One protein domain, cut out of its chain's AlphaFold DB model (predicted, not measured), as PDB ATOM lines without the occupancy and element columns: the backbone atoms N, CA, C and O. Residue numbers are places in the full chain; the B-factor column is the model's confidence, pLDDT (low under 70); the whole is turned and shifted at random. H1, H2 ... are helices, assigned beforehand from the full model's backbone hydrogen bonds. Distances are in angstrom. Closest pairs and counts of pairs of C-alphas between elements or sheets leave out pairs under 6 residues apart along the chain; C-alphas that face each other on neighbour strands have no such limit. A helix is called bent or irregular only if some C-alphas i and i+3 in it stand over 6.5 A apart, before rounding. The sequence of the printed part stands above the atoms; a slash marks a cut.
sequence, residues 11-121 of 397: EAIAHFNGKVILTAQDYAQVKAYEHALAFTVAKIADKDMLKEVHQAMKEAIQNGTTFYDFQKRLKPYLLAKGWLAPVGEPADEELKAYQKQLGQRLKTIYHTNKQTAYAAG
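AT A GLANCE: This is residues 11 to 121 of the 397 residues of an uncharacterized protein of Moraxella sp. (UniProt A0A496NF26). What shape would one see first? One long straight helix, H5, makes the long axis, and the helical hairpin H3 and H4 packs across one side of it, while the short H1 packs at the last residues of H5. The link with the small H2, residues 18 to 46, loops round between H1 and H3, with H2 near H5. What is it made of, and how large is it? The printed part has 111 residues with five named helices, in the order H1, H2, H3, H4, H5, and no named strand; its class is all helix. It is compact, with a radius of gyration of the C-alphas of 14.3 A, yet elongated, spanning 46 by 29 by 20 A.

HOW THE PARTS SIT: What does the first helix meet? H1, residues 11 to 17, touches H5, residues 92 to 121, at a steep tilt of 51 degrees, opposite ways; the closest C-alphas, of Ala 12 and Gly 121, are 4.3 A apart, and H5 takes part with residues 117 to 121 alone. H1 also touches residues 58 to 62 of H3, residues 47 to 62, at a shallow tilt of 14 degrees, opposite ways, the closest C-alphas being those of Ile 13 and Gln 62, 6.5 A. Where is the second helix? H2, residues 34 to 37, touches no helix but is near H5. Residues 20 to 21 pair with 38 to 39, parallel. How do the next two helices stand? H3 and H4, residues 67 to 80, form a hairpin at a shallow tilt of 11 degrees; their closest C-alphas, of Ala 56 and Phe 70, are 6.7 A apart. H4 touches residues 102 to 110 of H5 at a steep tilt of 51 degrees, the closest C-alphas being those of Gln 71 and Leu 106, 6.6 A. H3 touches H5 at a steep tilt of 55 degrees, the closest C-alphas being those of Ile 61 and Lys 114, 6.4 A. How sound are the backbones? Every O i to N i+4 pair is within hydrogen-bond range in H1, H3 and H5, 8 of 10 are in H4, and H2 is too short for such a pair.

IN THESE COORDINATES: Where does the printed part begin and end? C-alpha 11 of H1 is at (80.812, -27.089, -209.852), and C-alpha 121 of H5 is at (77.204, -24.818, -210.826). How long are the longer helices? H3 measures 22.1 A, H4 19.9 A and H5 43.5 A. Is any irregular? H4 only just is: C-alphas 73 and 76 are 6.8 A apart.

THE WHOLE: Which C-alphas are farthest apart? Those of Glu 11 and Ala 91, at 46.0 A. Is it cut, and which links are long? The printed part has no cut; the links H1 to H2 and H4 to H5 are long. Where is confidence low? Residues 25 to 33 have pLDDT under 70; the mean of the printed part is 85.4.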
ATOM      1  N   GLU A  11      82.006 -26.456-209.293       83.25
ATOM      2  CA  GLU A  11      80.812 -27.089-209.852       83.25
ATOM      3  C   GLU A  11      80.612 -26.745-211.339       83.25
ATOM      4  O   GLU A  11      80.305 -27.621-212.148       83.25
ATOM      5  N   ALA A  12      80.864 -25.490-211.735       86.00
ATOM      6  CA  ALA A  12      80.811 -25.085-213.142       86.00
ATOM      7  C   ALA A  12      81.906 -25.755-213.986       86.00
ATOM      8  O   ALA A  12      81.644 -26.178-215.110       86.00
ATOM      9  N   ILE A  13      83.117 -25.882-213.434       86.25
ATOM     10  CA  ILE A  13      84.236 -26.581-214.082       86.25
ATOM     11  C   ILE A  13      83.890 -28.060-214.276       86.25
ATOM     12  O   ILE A  13      84.087 -28.592-215.366       86.25
ATOM     13  N   ALA A  14      83.352 -28.718-213.248       84.69
ATOM     14  CA  ALA A  14      82.943 -30.118-213.317       84.69
ATOM     15  C   ALA A  14      81.832 -30.338-214.355       84.69
ATOM     16  O   ALA A  14      81.902 -31.285-215.138       84.69
ATOM     17  N   HIS A  15      80.840 -29.443-214.405       83.50
ATOM     18  CA  HIS A  15      79.791 -29.492-215.421       83.50
ATOM     19  C   HIS A  15      80.361 -29.323-216.836       83.50
ATOM     20  O   HIS A  15      80.055 -30.127-217.713       83.50
ATOM     21  N   PHE A  16      81.212 -28.314-217.058       87.38
ATOM     22  CA  PHE A  16      81.786 -28.043-218.376       87.38
ATOM     23  C   PHE A  16      82.707 -29.176-218.850       87.38
ATOM     24  O   PHE A  16      82.526 -29.685-219.950       87.38
ATOM     25  N   ASN A  17      83.627 -29.643-217.997       86.31
ATOM     26  CA  ASN A  17      84.541 -30.748-218.315       86.31
ATOM     27  C   ASN A  17      83.818 -32.079-218.551       86.31
ATOM     28  O   ASN A  17      84.375 -32.977-219.174       86.31
ATOM     29  N   GLY A  18      82.598 -32.226-218.032       82.31
ATOM     30  CA  GLY A  18      81.775 -33.396-218.288       82.31
ATOM     31  C   GLY A  18      81.277 -33.488-219.730       82.31
ATOM     32  O   GLY A  18      80.843 -34.561-220.139       82.31
ATOM     33  N   LYS A  19      81.303 -32.405-220.509       85.19
ATOM     34  CA  LYS A  19      80.703 -32.403-221.842       85.19
ATOM     35  C   LYS A  19      81.545 -33.181-222.856       85.19
ATOM     36  O   LYS A  19      82.760 -33.031-222.930       85.19
ATOM     37  N   VAL A  20      80.877 -33.988-223.677       84.50
ATOM     38  CA  VAL A  20      81.490 -34.678-224.819       84.50
ATOM     39  C   VAL A  20      81.625 -33.704-225.986       84.50
ATOM     40  O   VAL A  20      80.714 -32.937-226.271       84.50
ATOM     41  N   ILE A  21      82.751 -33.724-226.689       82.88
ATOM     42  CA  ILE A  21      82.955 -32.864-227.859       82.88
ATOM     43  C   ILE A  21      82.186 -33.440-229.056       82.88
ATOM     44  O   ILE A  21      82.483 -34.552-229.495       82.88
ATOM     45  N   LEU A  22      81.232 -32.671-229.589       81.44
ATOM     46  CA  LEU A  22      80.381 -33.056-230.717       81.44
ATOM     47  C   LEU A  22      80.321 -31.935-231.765       81.44
ATOM     48  O   LEU A  22      79.911 -30.807-231.481       81.44
ATOM     49  N   THR A  23      80.707 -32.247-232.997       77.38
ATOM     50  CA  THR A  23      80.627 -31.326-234.139       77.38
ATOM     51  C   THR A  23      79.185 -31.204-234.632       77.38
ATOM     52  O   THR A  23      78.494 -32.215-234.737       77.38
ATOM     53  N   ALA A  24      78.742 -29.992-234.973       73.06
ATOM     54  CA  ALA A  24      77.414 -29.747-235.541       73.06
ATOM     55  C   ALA A  24      77.455 -28.615-236.579       73.06
ATOM     56  O   ALA A  24      78.202 -27.642-236.429       73.06
ATOM     57  N   GLN A  25      76.638 -28.727-237.631       63.44
ATOM     58  CA  GLN A  25      76.533 -27.682-238.657       63.44
ATOM     59  C   GLN A  25      75.686 -26.510-238.157       63.44
ATOM     60  O   GLN A  25      76.089 -25.355-238.302       63.44
ATOM     61  N   ASP A  26      74.571 -26.800-237.490       64.38
ATOM     62  CA  ASP A  26      73.710 -25.802-236.860       64.38
ATOM     63  C   ASP A  26      73.512 -26.115-235.373       64.38
ATOM     64  O   ASP A  26      73.464 -27.270-234.958       64.38
ATOM     65  N   TYR A  27      73.359 -25.066-234.572       57.75
ATOM     66  CA  TYR A  27      72.899 -25.161-233.197       57.75
ATOM     67  C   TYR A  27      71.513 -25.817-233.110       57.75
ATOM     68  O   TYR A  27      71.303 -26.662-232.251       57.75
ATOM     69  N   ALA A  28      70.596 -25.501-234.034       59.03
ATOM     70  CA  ALA A  28      69.243 -26.071-234.049       59.03
ATOM     71  C   ALA A  28      69.206 -27.593-234.304       59.03
ATOM     72  O   ALA A  28      68.195 -28.240-234.043       59.03
ATOM     73  N   GLN A  29      70.302 -28.175-234.805       60.00
ATOM     74  CA  GLN A  29      70.428 -29.622-235.005       60.00
ATOM     75  C   GLN A  29      70.736 -30.378-233.707       60.00
ATOM     76  O   GLN A  29      70.630 -31.604-233.687       60.00
ATOM     77  N   VAL A  30      71.118 -29.668-232.642       62.00
ATOM     78  CA  VAL A  30      71.405 -30.241-231.328       62.00
ATOM     79  C   VAL A  30      70.213 -29.964-230.421       62.00
ATOM     80  O   VAL A  30      69.802 -28.823-230.219       62.00
ATOM     81  N   LYS A  31      69.605 -31.027-229.894       68.06
ATOM     82  CA  LYS A  31      68.440 -30.903-229.013       68.06
ATOM     83  C   LYS A  31      68.839 -30.211-227.709       68.06
ATOM     84  O   LYS A  31      69.978 -30.300-227.252       68.06
ATOM     85  N   ALA A  32      67.879 -29.564-227.053       66.31
ATOM     86  CA  ALA A  32      68.148 -28.776-225.851       66.31
ATOM     87  C   ALA A  32      68.831 -29.591-224.726       66.31
ATOM     88  O   ALA A  32      69.811 -29.128-224.137       66.31
ATOM     89  N   TYR A  33      68.413 -30.850-224.522       68.31
ATOM     90  CA  TYR A  33      69.061 -31.775-223.584       68.31
ATOM     91  C   TYR A  33      70.456 -32.240-224.038       68.31
ATOM     92  O   TYR A  33      71.311 -32.512-223.197       68.31
ATOM     93  N   GLU A  34      70.740 -32.303-225.344       73.56
ATOM     94  CA  GLU A  34      72.066 -32.682-225.852       73.56
ATOM     95  C   GLU A  34      73.107 -31.617-225.488       73.56
ATOM     96  O   GLU A  34      74.249 -31.958-225.190       73.56
ATOM     97  N   HIS A  35      72.717 -30.343-225.371       76.12
ATOM     98  CA  HIS A  35      73.603 -29.282-224.879       76.12
ATOM     99  C   HIS A  35      74.018 -29.442-223.406       76.12
ATOM    100  O   HIS A  35      75.034 -28.864-222.999       76.12
ATOM    101  N   ALA A  36      73.288 -30.227-222.603       74.38
ATOM    102  CA  ALA A  36      73.708 -30.594-221.246       74.38
ATOM    103  C   ALA A  36      74.802 -31.681-221.247       74.38
ATOM    104  O   ALA A  36      75.568 -31.790-220.287       74.38
ATOM    105  N   LEU A  37      74.898 -32.464-222.327       78.44
ATOM    106  CA  LEU A  37      75.824 -33.592-222.473       78.44
ATOM    107  C   LEU A  37      77.028 -33.277-223.354       78.44
ATOM    108  O   LEU A  37      78.088 -33.864-223.150       78.44
ATOM    109  N   ALA A  38      76.864 -32.387-224.332       83.81
ATOM    110  CA  ALA A  38      77.832 -32.153-225.387       83.81
ATOM    111  C   ALA A  38      78.243 -30.682-225.502       83.81
ATOM    112  O   ALA A  38      77.445 -29.757-225.326       83.81
ATOM    113  N   PHE A  39      79.517 -30.470-225.822       86.69
ATOM    114  CA  PHE A  39      80.061 -29.193-226.243       86.69
ATOM    115  C   PHE A  39      80.101 -29.162-227.764       86.69
ATOM    116  O   PHE A  39      80.733 -30.007-228.400       86.69
ATOM    117  N   THR A  40      79.437 -28.163-228.329       84.62
ATOM    118  CA  THR A  40      79.323 -27.971-229.768       84.62
ATOM    119  C   THR A  40      79.404 -26.488-230.103       84.62
ATOM    120  O   THR A  40      79.023 -25.630-229.300       84.62
ATOM    121  N   VAL A  41      79.898 -26.183-231.298       83.75
ATOM    122  CA  VAL A  41      79.900 -24.839-231.869       83.75
ATOM    123  C   VAL A  41      79.425 -24.955-233.309       83.75
ATOM    124  O   VAL A  41      80.015 -25.688-234.101       83.75
ATOM    125  N   ALA A  42      78.362 -24.221-233.645       82.19
ATOM    126  CA  ALA A  42      77.772 -24.251-234.978       82.19
ATOM    127  C   ALA A  42      78.810 -23.923-236.062       82.19
ATOM    128  O   ALA A  42      79.568 -22.954-235.937       82.19
ATOM    129  N   LYS A  43      78.785 -24.702-237.148       81.38
ATOM    130  CA  LYS A  43      79.685 -24.609-238.306       81.38
ATOM    131  C   LYS A  43      81.160 -24.895-237.995       81.38
ATOM    132  O   LYS A  43      82.024 -24.502-238.773       81.38
ATOM    133  N   ILE A  44      81.472 -25.559-236.879       84.62
ATOM    134  CA  ILE A  44      82.786 -26.174-236.647       84.62
ATOM    135  C   ILE A  44      82.661 -27.675-236.931       84.62
ATOM    136  O   ILE A  44      82.168 -28.436-236.098       84.62
ATOM    137  N   ALA A  45      83.094 -28.088-238.124       81.94
ATOM    138  CA  ALA A  45      83.164 -29.498-238.518       81.94
ATOM    139  C   ALA A  45      84.512 -30.149-238.154       81.94
ATOM    140  O   ALA A  45      84.578 -31.356-237.945       81.94
ATOM    141  N   ASP A  46      85.578 -29.350-238.044       85.94
ATOM    142  CA  ASP A  46      86.900 -29.819-237.628       85.94
ATOM    143  C   ASP A  46      86.916 -30.080-236.111       85.94
ATOM    144  O   ASP A  46      86.676 -29.189-235.287       85.94
ATOM    145  N   LYS A  47      87.199 -31.331-235.740       87.06
ATOM    146  CA  LYS A  47      87.210 -31.784-234.346       87.06
ATOM    147  C   LYS A  47      88.338 -31.152-233.532       87.06
ATOM    148  O   LYS A  47      88.138 -30.892-232.347       87.06
ATOM    149  N   ASP A  48      89.501 -30.913-234.125       88.75
ATOM    150  CA  ASP A  48      90.644 -30.320-233.429       88.75
ATOM    151  C   ASP A  48      90.438 -28.823-233.216       88.75
ATOM    152  O   ASP A  48      90.698 -28.314-232.127       88.75
ATOM    153  N   MET A  49      89.827 -28.145-234.187       90.19
ATOM    154  CA  MET A  49      89.364 -26.774-234.006       90.19
ATOM    155  C   MET A  49      88.336 -26.677-232.871       90.19
ATOM    156  O   MET A  49      88.426 -25.785-232.026       90.19
ATOM    157  N   LEU A  50      87.386 -27.618-232.791       91.62
ATOM    158  CA  LEU A  50      86.409 -27.649-231.700       91.62
ATOM    159  C   LEU A  50      87.061 -27.925-230.335       91.62
ATOM    160  O   LEU A  50      86.670 -27.308-229.342       91.62
ATOM    161  N   LYS A  51      88.064 -28.815-230.278       91.75
ATOM    162  CA  LYS A  51      88.867 -29.058-229.067       91.75
ATOM    163  C   LYS A  51      89.600 -27.800-228.611       91.75
ATOM    164  O   LYS A  51      89.602 -27.528-227.415       91.75
ATOM    165  N   GLU A  52      90.171 -27.023-229.530       94.25
ATOM    166  CA  GLU A  52      90.877 -25.785-229.184       94.25
ATOM    167  C   GLU A  52      89.919 -24.748-228.581       94.25
ATOM    168  O   GLU A  52      90.198 -24.162-227.533       94.25
ATOM    169  N   VAL A  53      88.726 -24.584-229.169       94.06
ATOM    170  CA  VAL A  53      87.689 -23.706-228.602       94.06
ATOM    171  C   VAL A  53      87.218 -24.219-227.235       94.06
ATOM    172  O   VAL A  53      87.054 -23.426-226.304       94.06
ATOM    173  N   HIS A  54      87.034 -25.534-227.081       93.75
ATOM    174  CA  HIS A  54      86.683 -26.151-225.799       93.75
ATOM    175  C   HIS A  54      87.756 -25.889-224.732       93.75
ATOM    176  O   HIS A  54      87.428 -25.518-223.605       93.75
ATOM    177  N   GLN A  55      89.036 -26.035-225.079       93.19
ATOM    178  CA  GLN A  55      90.159 -25.807-224.173       93.19
ATOM    179  C   GLN A  55      90.257 -24.334-223.750       93.19
ATOM    180  O   GLN A  55      90.359 -24.041-222.558       93.19
ATOM    181  N   ALA A  56      90.120 -23.400-224.693       94.62
ATOM    182  CA  ALA A  56      90.072 -21.973-224.383       94.62
ATOM    183  C   ALA A  56      88.886 -21.617-223.462       94.62
ATOM    184  O   ALA A  56      89.024 -20.796-222.553       94.62
ATOM    185  N   MET A  57      87.725 -22.255-223.649       94.44
ATOM    186  CA  MET A  57      86.571 -22.082-222.760       94.44
ATOM    187  C   MET A  57      86.803 -22.666-221.366       94.44
ATOM    188  O   MET A  57      86.434 -22.037-220.372       94.44
ATOM    189  N   LYS A  58      87.424 -23.844-221.285       92.12
ATOM    190  CA  LYS A  58      87.794 -24.485-220.021       92.12
ATOM    191  C   LYS A  58      88.693 -23.566-219.198       92.12
ATOM    192  O   LYS A  58      88.379 -23.293-218.043       92.12
ATOM    193  N   GLU A  59      89.742 -23.022-219.805       91.00
ATOM    194  CA  GLU A  59      90.630 -22.062-219.145       91.00
ATOM    195  C   GLU A  59      89.896 -20.782-218.741       91.00
ATOM    196  O   GLU A  59      90.087 -20.288-217.633       91.00
ATOM    197  N   ALA A  60      88.980 -20.284-219.577       92.19
ATOM    198  CA  ALA A  60      88.192 -19.104-219.238       92.19
ATOM    199  C   ALA A  60      87.270 -19.291-218.027       92.19
ATOM    200  O   ALA A  60      87.032 -18.342-217.273       92.19
ATOM    201  N   ILE A  61      86.745 -20.501-217.834       90.19
ATOM    202  CA  ILE A  61      85.925 -20.866-216.674       90.19
ATOM    203  C   ILE A  61      86.810 -21.105-215.443       90.19
ATOM    204  O   ILE A  61      86.440 -20.687-214.347       90.19
ATOM    205  N   GLN A  62      87.968 -21.749-215.614       89.81
ATOM    206  CA  GLN A  62      88.887 -22.099-214.527       89.81
ATOM    207  C   GLN A  62      89.630 -20.886-213.962       89.81
ATOM    208  O   GLN A  62      89.634 -20.685-212.752       89.81
ATOM    209  N   ASN A  63      90.205 -20.064-214.840       88.88
ATOM    210  CA  ASN A  63      91.107 -18.967-214.482       88.88
ATOM    211  C   ASN A  63      90.402 -17.603-214.487       88.88
ATOM    212  O   ASN A  63      90.995 -16.581-214.158       88.88
ATOM    213  N   GLY A  64      89.132 -17.558-214.902       87.44
ATOM    214  CA  GLY A  64      88.381 -16.311-215.007       87.44
ATOM    215  C   GLY A  64      88.811 -15.409-216.170       87.44
ATOM    216  O   GLY A  64      88.493 -14.219-216.129       87.44
ATOM    217  N   THR A  65      89.471 -15.955-217.200       90.44
ATOM    218  CA  THR A  65      89.939 -15.242-218.405       90.44
ATOM    219  C   THR A  65      88.864 -14.325-218.979       90.44
ATOM    220  O   THR A  65      87.695 -14.718-219.095       90.44
ATOM    221  N   THR A  66      89.240 -13.100-219.349       92.12
ATOM    222  CA  THR A  66      88.307 -12.113-219.905       92.12
ATOM    223  C   THR A  66      87.875 -12.486-221.327       92.12
ATOM    224  O   THR A  66      88.511 -13.299-221.997       92.12
ATOM    225  N   PHE A  67      86.784 -11.884-221.818       94.06
ATOM    226  CA  PHE A  67      86.394 -12.052-223.223       94.06
ATOM    227  C   PHE A  67      87.481 -11.531-224.180       94.06
ATOM    228  O   PHE A  67      87.717 -12.143-225.217       94.06
ATOM    229  N   TYR A  68      88.157 -10.437-223.815       93.94
ATOM    230  CA  TYR A  68      89.239  -9.864-224.612       93.94
ATOM    231  C   TYR A  68      90.383 -10.868-224.801       93.94
ATOM    232  O   TYR A  68      90.772 -11.140-225.934       93.94
ATOM    233  N   ASP A  69      90.855 -11.491-223.719       93.69
ATOM    234  CA  ASP A  69      91.948 -12.470-223.778       93.69
ATOM    235  C   ASP A  69      91.532 -13.748-224.516       93.69
ATOM    236  O   ASP A  69      92.280 -14.274-225.341       93.69
ATOM    237  N   PHE A  70      90.301 -14.215-224.281       94.56
ATOM    238  CA  PHE A  70      89.715 -15.337-225.014       94.56
ATOM    239  C   PHE A  70      89.683 -15.072-226.528       94.56
ATOM    240  O   PHE A  70      90.099 -15.914-227.325       94.56
ATOM    241  N   GLN A  71      89.232 -13.881-226.931       94.56
ATOM    242  CA  GLN A  71      89.191 -13.472-228.331       94.56
ATOM    243  C   GLN A  71      90.600 -13.322-228.915       94.56
ATOM    244  O   GLN A  71      90.837 -13.772-230.034       94.56
ATOM    245  N   LYS A  72      91.534 -12.722-228.168       94.00
ATOM    246  CA  LYS A  72      92.932 -12.532-228.581       94.00
ATOM    247  C   LYS A  72      93.629 -13.865-228.862       94.00
ATOM    248  O   LYS A  72      94.386 -13.946-229.824       94.00
ATOM    249  N   ARG A  73      93.333 -14.906-228.075       93.44
ATOM    250  CA  ARG A  73      93.836 -16.270-228.298       93.44
ATOM    251  C   ARG A  73      93.216 -16.927-229.530       93.44
ATOM    252  O   ARG A  73      93.936 -17.415-230.392       93.44
ATOM    253  N   LEU A  74      91.885 -16.987-229.597       94.38
ATOM    254  CA  LEU A  74      91.208 -17.827-230.592       94.38
ATOM    255  C   LEU A  74      91.071 -17.175-231.964       94.38
ATOM    256  O   LEU A  74      91.072 -17.887-232.966       94.38
ATOM    257  N   LYS A  75      90.931 -15.846-232.042       91.69
ATOM    258  CA  LYS A  75      90.677 -15.165-233.319       91.69
ATOM    259  C   LYS A  75      91.781 -15.461-234.353       91.69
ATOM    260  O   LYS A  75      91.408 -15.872-235.448       91.69
ATOM    261  N   PRO A  76      93.092 -15.338-234.052       91.25
ATOM    262  CA  PRO A  76      94.144 -15.648-235.026       91.25
ATOM    263  C   PRO A  76      94.140 -17.117-235.463       91.25
ATOM    264  O   PRO A  76      94.246 -17.405-236.651       91.25
ATOM    265  N   TYR A  77      93.952 -18.043-234.517       92.62
ATOM    266  CA  TYR A  77      93.908 -19.479-234.797       92.62
ATOM    267  C   TYR A  77      92.756 -19.851-235.741       92.62
ATOM    268  O   TYR A  77      92.956 -20.549-236.731       92.62
ATOM    269  N   LEU A  78      91.550 -19.347-235.468       91.50
ATOM    270  CA  LEU A  78      90.358 -19.649-236.264       91.50
ATOM    271  C   LEU A  78      90.406 -19.011-237.656       91.50
ATOM    272  O   LEU A  78      89.913 -19.612-238.609       91.50
ATOM    273  N   LEU A  79      91.028 -17.832-237.778       88.38
ATOM    274  CA  LEU A  79      91.323 -17.215-239.073       88.38
ATOM    275  C   LEU A  79      92.286 -18.083-239.887       88.38
ATOM    276  O   LEU A  79      92.000 -18.383-241.040       88.38
ATOM    277  N   ALA A  80      93.381 -18.546-239.277       88.19
ATOM    278  CA  ALA A  80      94.354 -19.415-239.942       88.19
ATOM    279  C   ALA A  80      93.750 -20.767-240.366       88.19
ATOM    280  O   ALA A  80      94.149 -21.339-241.375       88.19
ATOM    281  N   LYS A  81      92.763 -21.269-239.616       88.81
ATOM    282  CA  LYS A  81      91.990 -22.474-239.954       88.81
ATOM    283  C   LYS A  81      90.854 -22.229-240.954       88.81
ATOM    284  O   LYS A  81      90.136 -23.169-241.282       88.81
ATOM    285  N   GLY A  82      90.668 -20.996-241.429       85.44
ATOM    286  CA  GLY A  82      89.655 -20.652-242.429       85.44
ATOM    287  C   GLY A  82      88.213 -20.780-241.931       85.44
ATOM    288  O   GLY A  82      87.291 -20.942-242.731       85.44
ATOM    289  N   TRP A  83      87.971 -20.736-240.617       87.38
ATOM    290  CA  TRP A  83      86.632 -20.964-240.082       87.38
ATOM    291  C   TRP A  83      85.666 -19.847-240.482       87.38
ATOM    292  O   TRP A  83      85.760 -18.731-239.971       87.38
ATOM    293  N   LEU A  84      84.704 -20.163-241.356       82.69
ATOM    294  CA  LEU A  84      83.770 -19.205-241.970       82.69
ATOM    295  C   LEU A  84      84.448 -18.161-242.867       82.69
ATOM    296  O   LEU A  84      83.841 -17.125-243.134       82.69
ATOM    297  N   ALA A  85      85.688 -18.407-243.296       83.56
ATOM    298  CA  ALA A  85      86.366 -17.511-244.217       83.56
ATOM    299  C   ALA A  85      85.573 -17.400-245.534       83.56
ATOM    300  O   ALA A  85      84.975 -18.391-245.970       83.56
ATOM    301  N   PRO A  86      85.534 -16.208-246.153       79.19
ATOM    302  CA  PRO A  86      84.991 -16.056-247.499       79.19
ATOM    303  C   PRO A  86      85.767 -16.940-248.490       79.19
ATOM    304  O   PRO A  86      86.940 -17.248-248.281       79.19
ATOM    305  N   VAL A  87      85.089 -17.380-249.550       76.56
ATOM    306  CA  VAL A  87      85.683 -18.230-250.590       76.56
ATOM    307  C   VAL A  87      86.438 -17.347-251.587       76.56
ATOM    308  O   VAL A  87      85.875 -16.371-252.069       76.56
ATOM    309  N   GLY A  88      87.674 -17.718-251.930       78.12
ATOM    310  CA  GLY A  88      88.507 -16.979-252.888       78.12
ATOM    311  C   GLY A  88      89.353 -15.881-252.237       78.12
ATOM    312  O   GLY A  88      89.709 -15.989-251.065       78.12
ATOM    313  N   GLU A  89      89.699 -14.851-253.011       78.12
ATOM    314  CA  GLU A  89      90.436 -13.667-252.549       78.12
ATOM    315  C   GLU A  89      89.437 -12.552-252.190       78.12
ATOM    316  O   GLU A  89      88.959 -11.853-253.085       78.12
ATOM    317  N   PRO A  90      89.049 -12.404-250.908       81.31
ATOM    318  CA  PRO A  90      88.054 -11.414-250.514       81.31
ATOM    319  C   PRO A  90      88.602  -9.993-250.642       81.31
ATOM    320  O   PRO A  90      89.759  -9.728-250.308       81.31
ATOM    321  N   ALA A  91      87.737  -9.054-251.019       87.62
ATOM    322  CA  ALA A  91      88.067  -7.633-250.940       87.62
ATOM    323  C   ALA A  91      88.288  -7.193-249.476       87.62
ATOM    324  O   ALA A  91      87.756  -7.790-248.534       87.62
ATOM    325  N   ASP A  92      89.017  -6.092-249.264       86.75
ATOM    326  CA  ASP A  92      89.331  -5.572-247.920       86.75
ATOM    327  C   ASP A  92      88.086  -5.333-247.048       86.75
ATOM    328  O   ASP A  92      88.100  -5.557-245.831       86.75
ATOM    329  N   GLU A  93      86.991  -4.869-247.652       88.44
ATOM    330  CA  GLU A  93      85.726  -4.637-246.952       88.44
ATOM    331  C   GLU A  93      85.065  -5.945-246.498       88.44
ATOM    332  O   GLU A  93      84.594  -6.038-245.359       88.44
ATOM    333  N   GLU A  94      85.101  -6.981-247.338       85.38
ATOM    334  CA  GLU A  94      84.588  -8.312-247.010       85.38
ATOM    335  C   GLU A  94      85.408  -8.956-245.893       85.38
ATOM    336  O   GLU A  94      84.849  -9.506-244.938       85.38
ATOM    337  N   LEU A  95      86.736  -8.813-245.940       85.19
ATOM    338  CA  LEU A  95      87.625  -9.294-244.891       85.19
ATOM    339  C   LEU A  95      87.340  -8.597-243.549       85.19
ATOM    340  O   LEU A  95      87.260  -9.255-242.503       85.19
ATOM    341  N   LYS A  96      87.126  -7.273-243.555       87.50
ATOM    342  CA  LYS A  96      86.730  -6.509-242.356       87.50
ATOM    343  C   LYS A  96      85.377  -6.977-241.810       87.50
ATOM    344  O   LYS A  96      85.241  -7.170-240.595       87.50
ATOM    345  N   ALA A  97      84.389  -7.189-242.680       88.31
ATOM    346  CA  ALA A  97      83.068  -7.684-242.297       88.31
ATOM    347  C   ALA A  97      83.142  -9.090-241.677       88.31
ATOM    348  O   ALA A  97      82.583  -9.324-240.598       88.31
ATOM    349  N   TYR A  98      83.907  -9.994-242.290       87.81
ATOM    350  CA  TYR A  98      84.155 -11.341-241.782       87.81
ATOM    351  C   TYR A  98      84.806 -11.318-240.392       87.81
ATOM    352  O   TYR A  98      84.307 -11.944-239.452       87.81
ATOM    353  N   GLN A  99      85.865 -10.527-240.199       87.69
ATOM    354  CA  GLN A  99      86.518 -10.411-238.892       87.69
ATOM    355  C   GLN A  99      85.583  -9.875-237.797       87.69
ATOM    356  O   GLN A  99      85.674 -10.303-236.638       87.69
ATOM    357  N   LYS A 100      84.685  -8.944-238.145       89.44
ATOM    358  CA  LYS A 100      83.650  -8.432-237.238       89.44
ATOM    359  C   LYS A 100      82.655  -9.533-236.868       89.44
ATOM    360  O   LYS A 100      82.367  -9.712-235.682       89.44
ATOM    361  N   GLN A 101      82.178 -10.302-237.847       88.88
ATOM    362  CA  GLN A 101      81.275 -11.432-237.622       88.88
ATOM    363  C   GLN A 101      81.921 -12.511-236.740       88.88
ATOM    364  O   GLN A 101      81.289 -12.999-235.801       88.88
ATOM    365  N   LEU A 102      83.192 -12.845-236.984       89.38
ATOM    366  CA  LEU A 102      83.959 -13.780-236.160       89.38
ATOM    367  C   LEU A 102      84.034 -13.305-234.702       89.38
ATOM    368  O   LEU A 102      83.779 -14.082-233.781       89.38
ATOM    369  N   GLY A 103      84.305 -12.015-234.475       91.38
ATOM    370  CA  GLY A 103      84.297 -11.425-233.135       91.38
ATOM    371  C   GLY A 103      82.941 -11.541-232.429       91.38
ATOM    372  O   GLY A 103      82.883 -11.905-231.254       91.38
ATOM    373  N   GLN A 104      81.837 -11.297-233.142       90.69
ATOM    374  CA  GLN A 104      80.481 -11.460-232.602       90.69
ATOM    375  C   GLN A 104      80.170 -12.922-232.256       90.69
ATOM    376  O   GLN A 104      79.613 -13.199-231.194       90.69
ATOM    377  N   ARG A 105      80.575 -13.872-233.107       91.12
ATOM    378  CA  ARG A 105      80.409 -15.310-232.846       91.12
ATOM    379  C   ARG A 105      81.205 -15.762-231.627       91.12
ATOM    380  O   ARG A 105      80.646 -16.429-230.759       91.12
ATOM    381  N   LEU A 106      82.469 -15.348-231.518       94.12
ATOM    382  CA  LEU A 106      83.303 -15.623-230.345       94.12
ATOM    383  C   LEU A 106      82.679 -15.069-229.063       94.12
ATOM    384  O   LEU A 106      82.693 -15.744-228.035       94.12
ATOM    385  N   LYS A 107      82.073 -13.877-229.127       93.25
ATOM    386  CA  LYS A 107      81.342 -13.285-228.001       93.25
ATOM    387  C   LYS A 107      80.175 -14.164-227.558       93.25
ATOM    388  O   LYS A 107      80.037 -14.430-226.364       93.25
ATOM    389  N   THR A 108      79.371 -14.650-228.499       90.75
ATOM    390  CA  THR A 108      78.262 -15.569-228.205       90.75
ATOM    391  C   THR A 108      78.762 -16.879-227.599       90.75
ATOM    392  O   THR A 108      78.258 -17.288-226.556       90.75
ATOM    393  N   ILE A 109      79.789 -17.505-228.185       90.81
ATOM    394  CA  ILE A 109      80.378 -18.756-227.674       90.81
ATOM    395  C   ILE A 109      80.857 -18.577-226.236       90.81
ATOM    396  O   ILE A 109      80.493 -19.376-225.370       90.81
ATOM    397  N   TYR A 110      81.622 -17.513-225.984       93.44
ATOM    398  CA  TYR A 110      82.176 -17.207-224.673       93.44
ATOM    399  C   TYR A 110      81.079 -17.028-223.623       93.44
ATOM    400  O   TYR A 110      81.078 -17.700-222.590       93.44
ATOM    401  N   HIS A 111      80.123 -16.133-223.882       90.44
ATOM    402  CA  HIS A 111      79.101 -15.812-222.893       90.44
ATOM    403  C   HIS A 111      78.138 -16.973-222.659       90.44
ATOM    404  O   HIS A 111      77.884 -17.293-221.501       90.44
ATOM    405  N   THR A 112      77.657 -17.642-223.709       87.44
ATOM    406  CA  THR A 112      76.696 -18.746-223.568       87.44
ATOM    407  C   THR A 112      77.295 -19.913-222.789       87.44
ATOM    408  O   THR A 112      76.696 -20.376-221.818       87.44
ATOM    409  N   ASN A 113      78.501 -20.368-223.144       88.19
ATOM    410  CA  ASN A 113      79.127 -21.501-222.454       88.19
ATOM    411  C   ASN A 113      79.498 -21.162-221.007       88.19
ATOM    412  O   ASN A 113      79.281 -21.971-220.107       88.19
ATOM    413  N   LYS A 114      80.001 -19.947-220.756       89.31
ATOM    414  CA  LYS A 114      80.328 -19.511-219.395       89.31
ATOM    415  C   LYS A 114      79.078 -19.392-218.522       89.31
ATOM    416  O   LYS A 114      79.078 -19.876-217.394       89.31
ATOM    417  N   GLN A 115      78.011 -18.770-219.031       87.31
ATOM    418  CA  GLN A 115      76.762 -18.581-218.287       87.31
ATOM    419  C   GLN A 115      76.065 -19.909-217.987       87.31
ATOM    420  O   GLN A 115      75.666 -20.124-216.847       87.31
ATOM    421  N   THR A 116      75.968 -20.813-218.964       85.69
ATOM    422  CA  THR A 116      75.355 -22.140-218.763       85.69
ATOM    423  C   THR A 116      76.151 -22.991-217.773       85.69
ATOM    424  O   THR A 116      75.566 -23.560-216.855       85.69
ATOM    425  N   ALA A 117      77.487 -23.002-217.862       86.88
ATOM    426  CA  ALA A 117      78.326 -23.689-216.881       86.88
ATOM    427  C   ALA A 117      78.151 -23.104-215.468       86.88
ATOM    428  O   ALA A 117      78.033 -23.841-214.488       86.88
ATOM    429  N   TYR A 118      78.099 -21.775-215.349       87.88
ATOM    430  CA  TYR A 118      77.910 -21.109-214.061       87.88
ATOM    431  C   TYR A 118      76.527 -21.372-213.474       87.88
ATOM    432  O   TYR A 118      76.439 -21.578-212.264       87.88
ATOM    433  N   ALA A 119      75.484 -21.410-214.304       86.25
ATOM    434  CA  ALA A 119      74.127 -21.758-213.902       86.25
ATOM    435  C   ALA A 119      74.027 -23.206-213.414       86.25
ATOM    436  O   ALA A 119      73.489 -23.441-212.337       86.25
ATOM    437  N   ALA A 120      74.642 -24.161-214.118       82.81
ATOM    438  CA  ALA A 120      74.715 -25.545-213.654       82.81
ATOM    439  C   ALA A 120      75.433 -25.654-212.297       82.81
ATOM    440  O   ALA A 120      74.975 -26.354-211.393       82.81
ATOM    441  N   GLY A 121      76.523 -24.900-212.115       85.25
ATOM    442  CA  GLY A 121      77.204 -24.818-210.826       85.25
ATOM    443  C   GLY A 121      76.357 -24.151-209.737       85.25
ATOM    444  O   GLY A 121      76.338 -24.606-208.595       85.25
TER     445      GLY A 121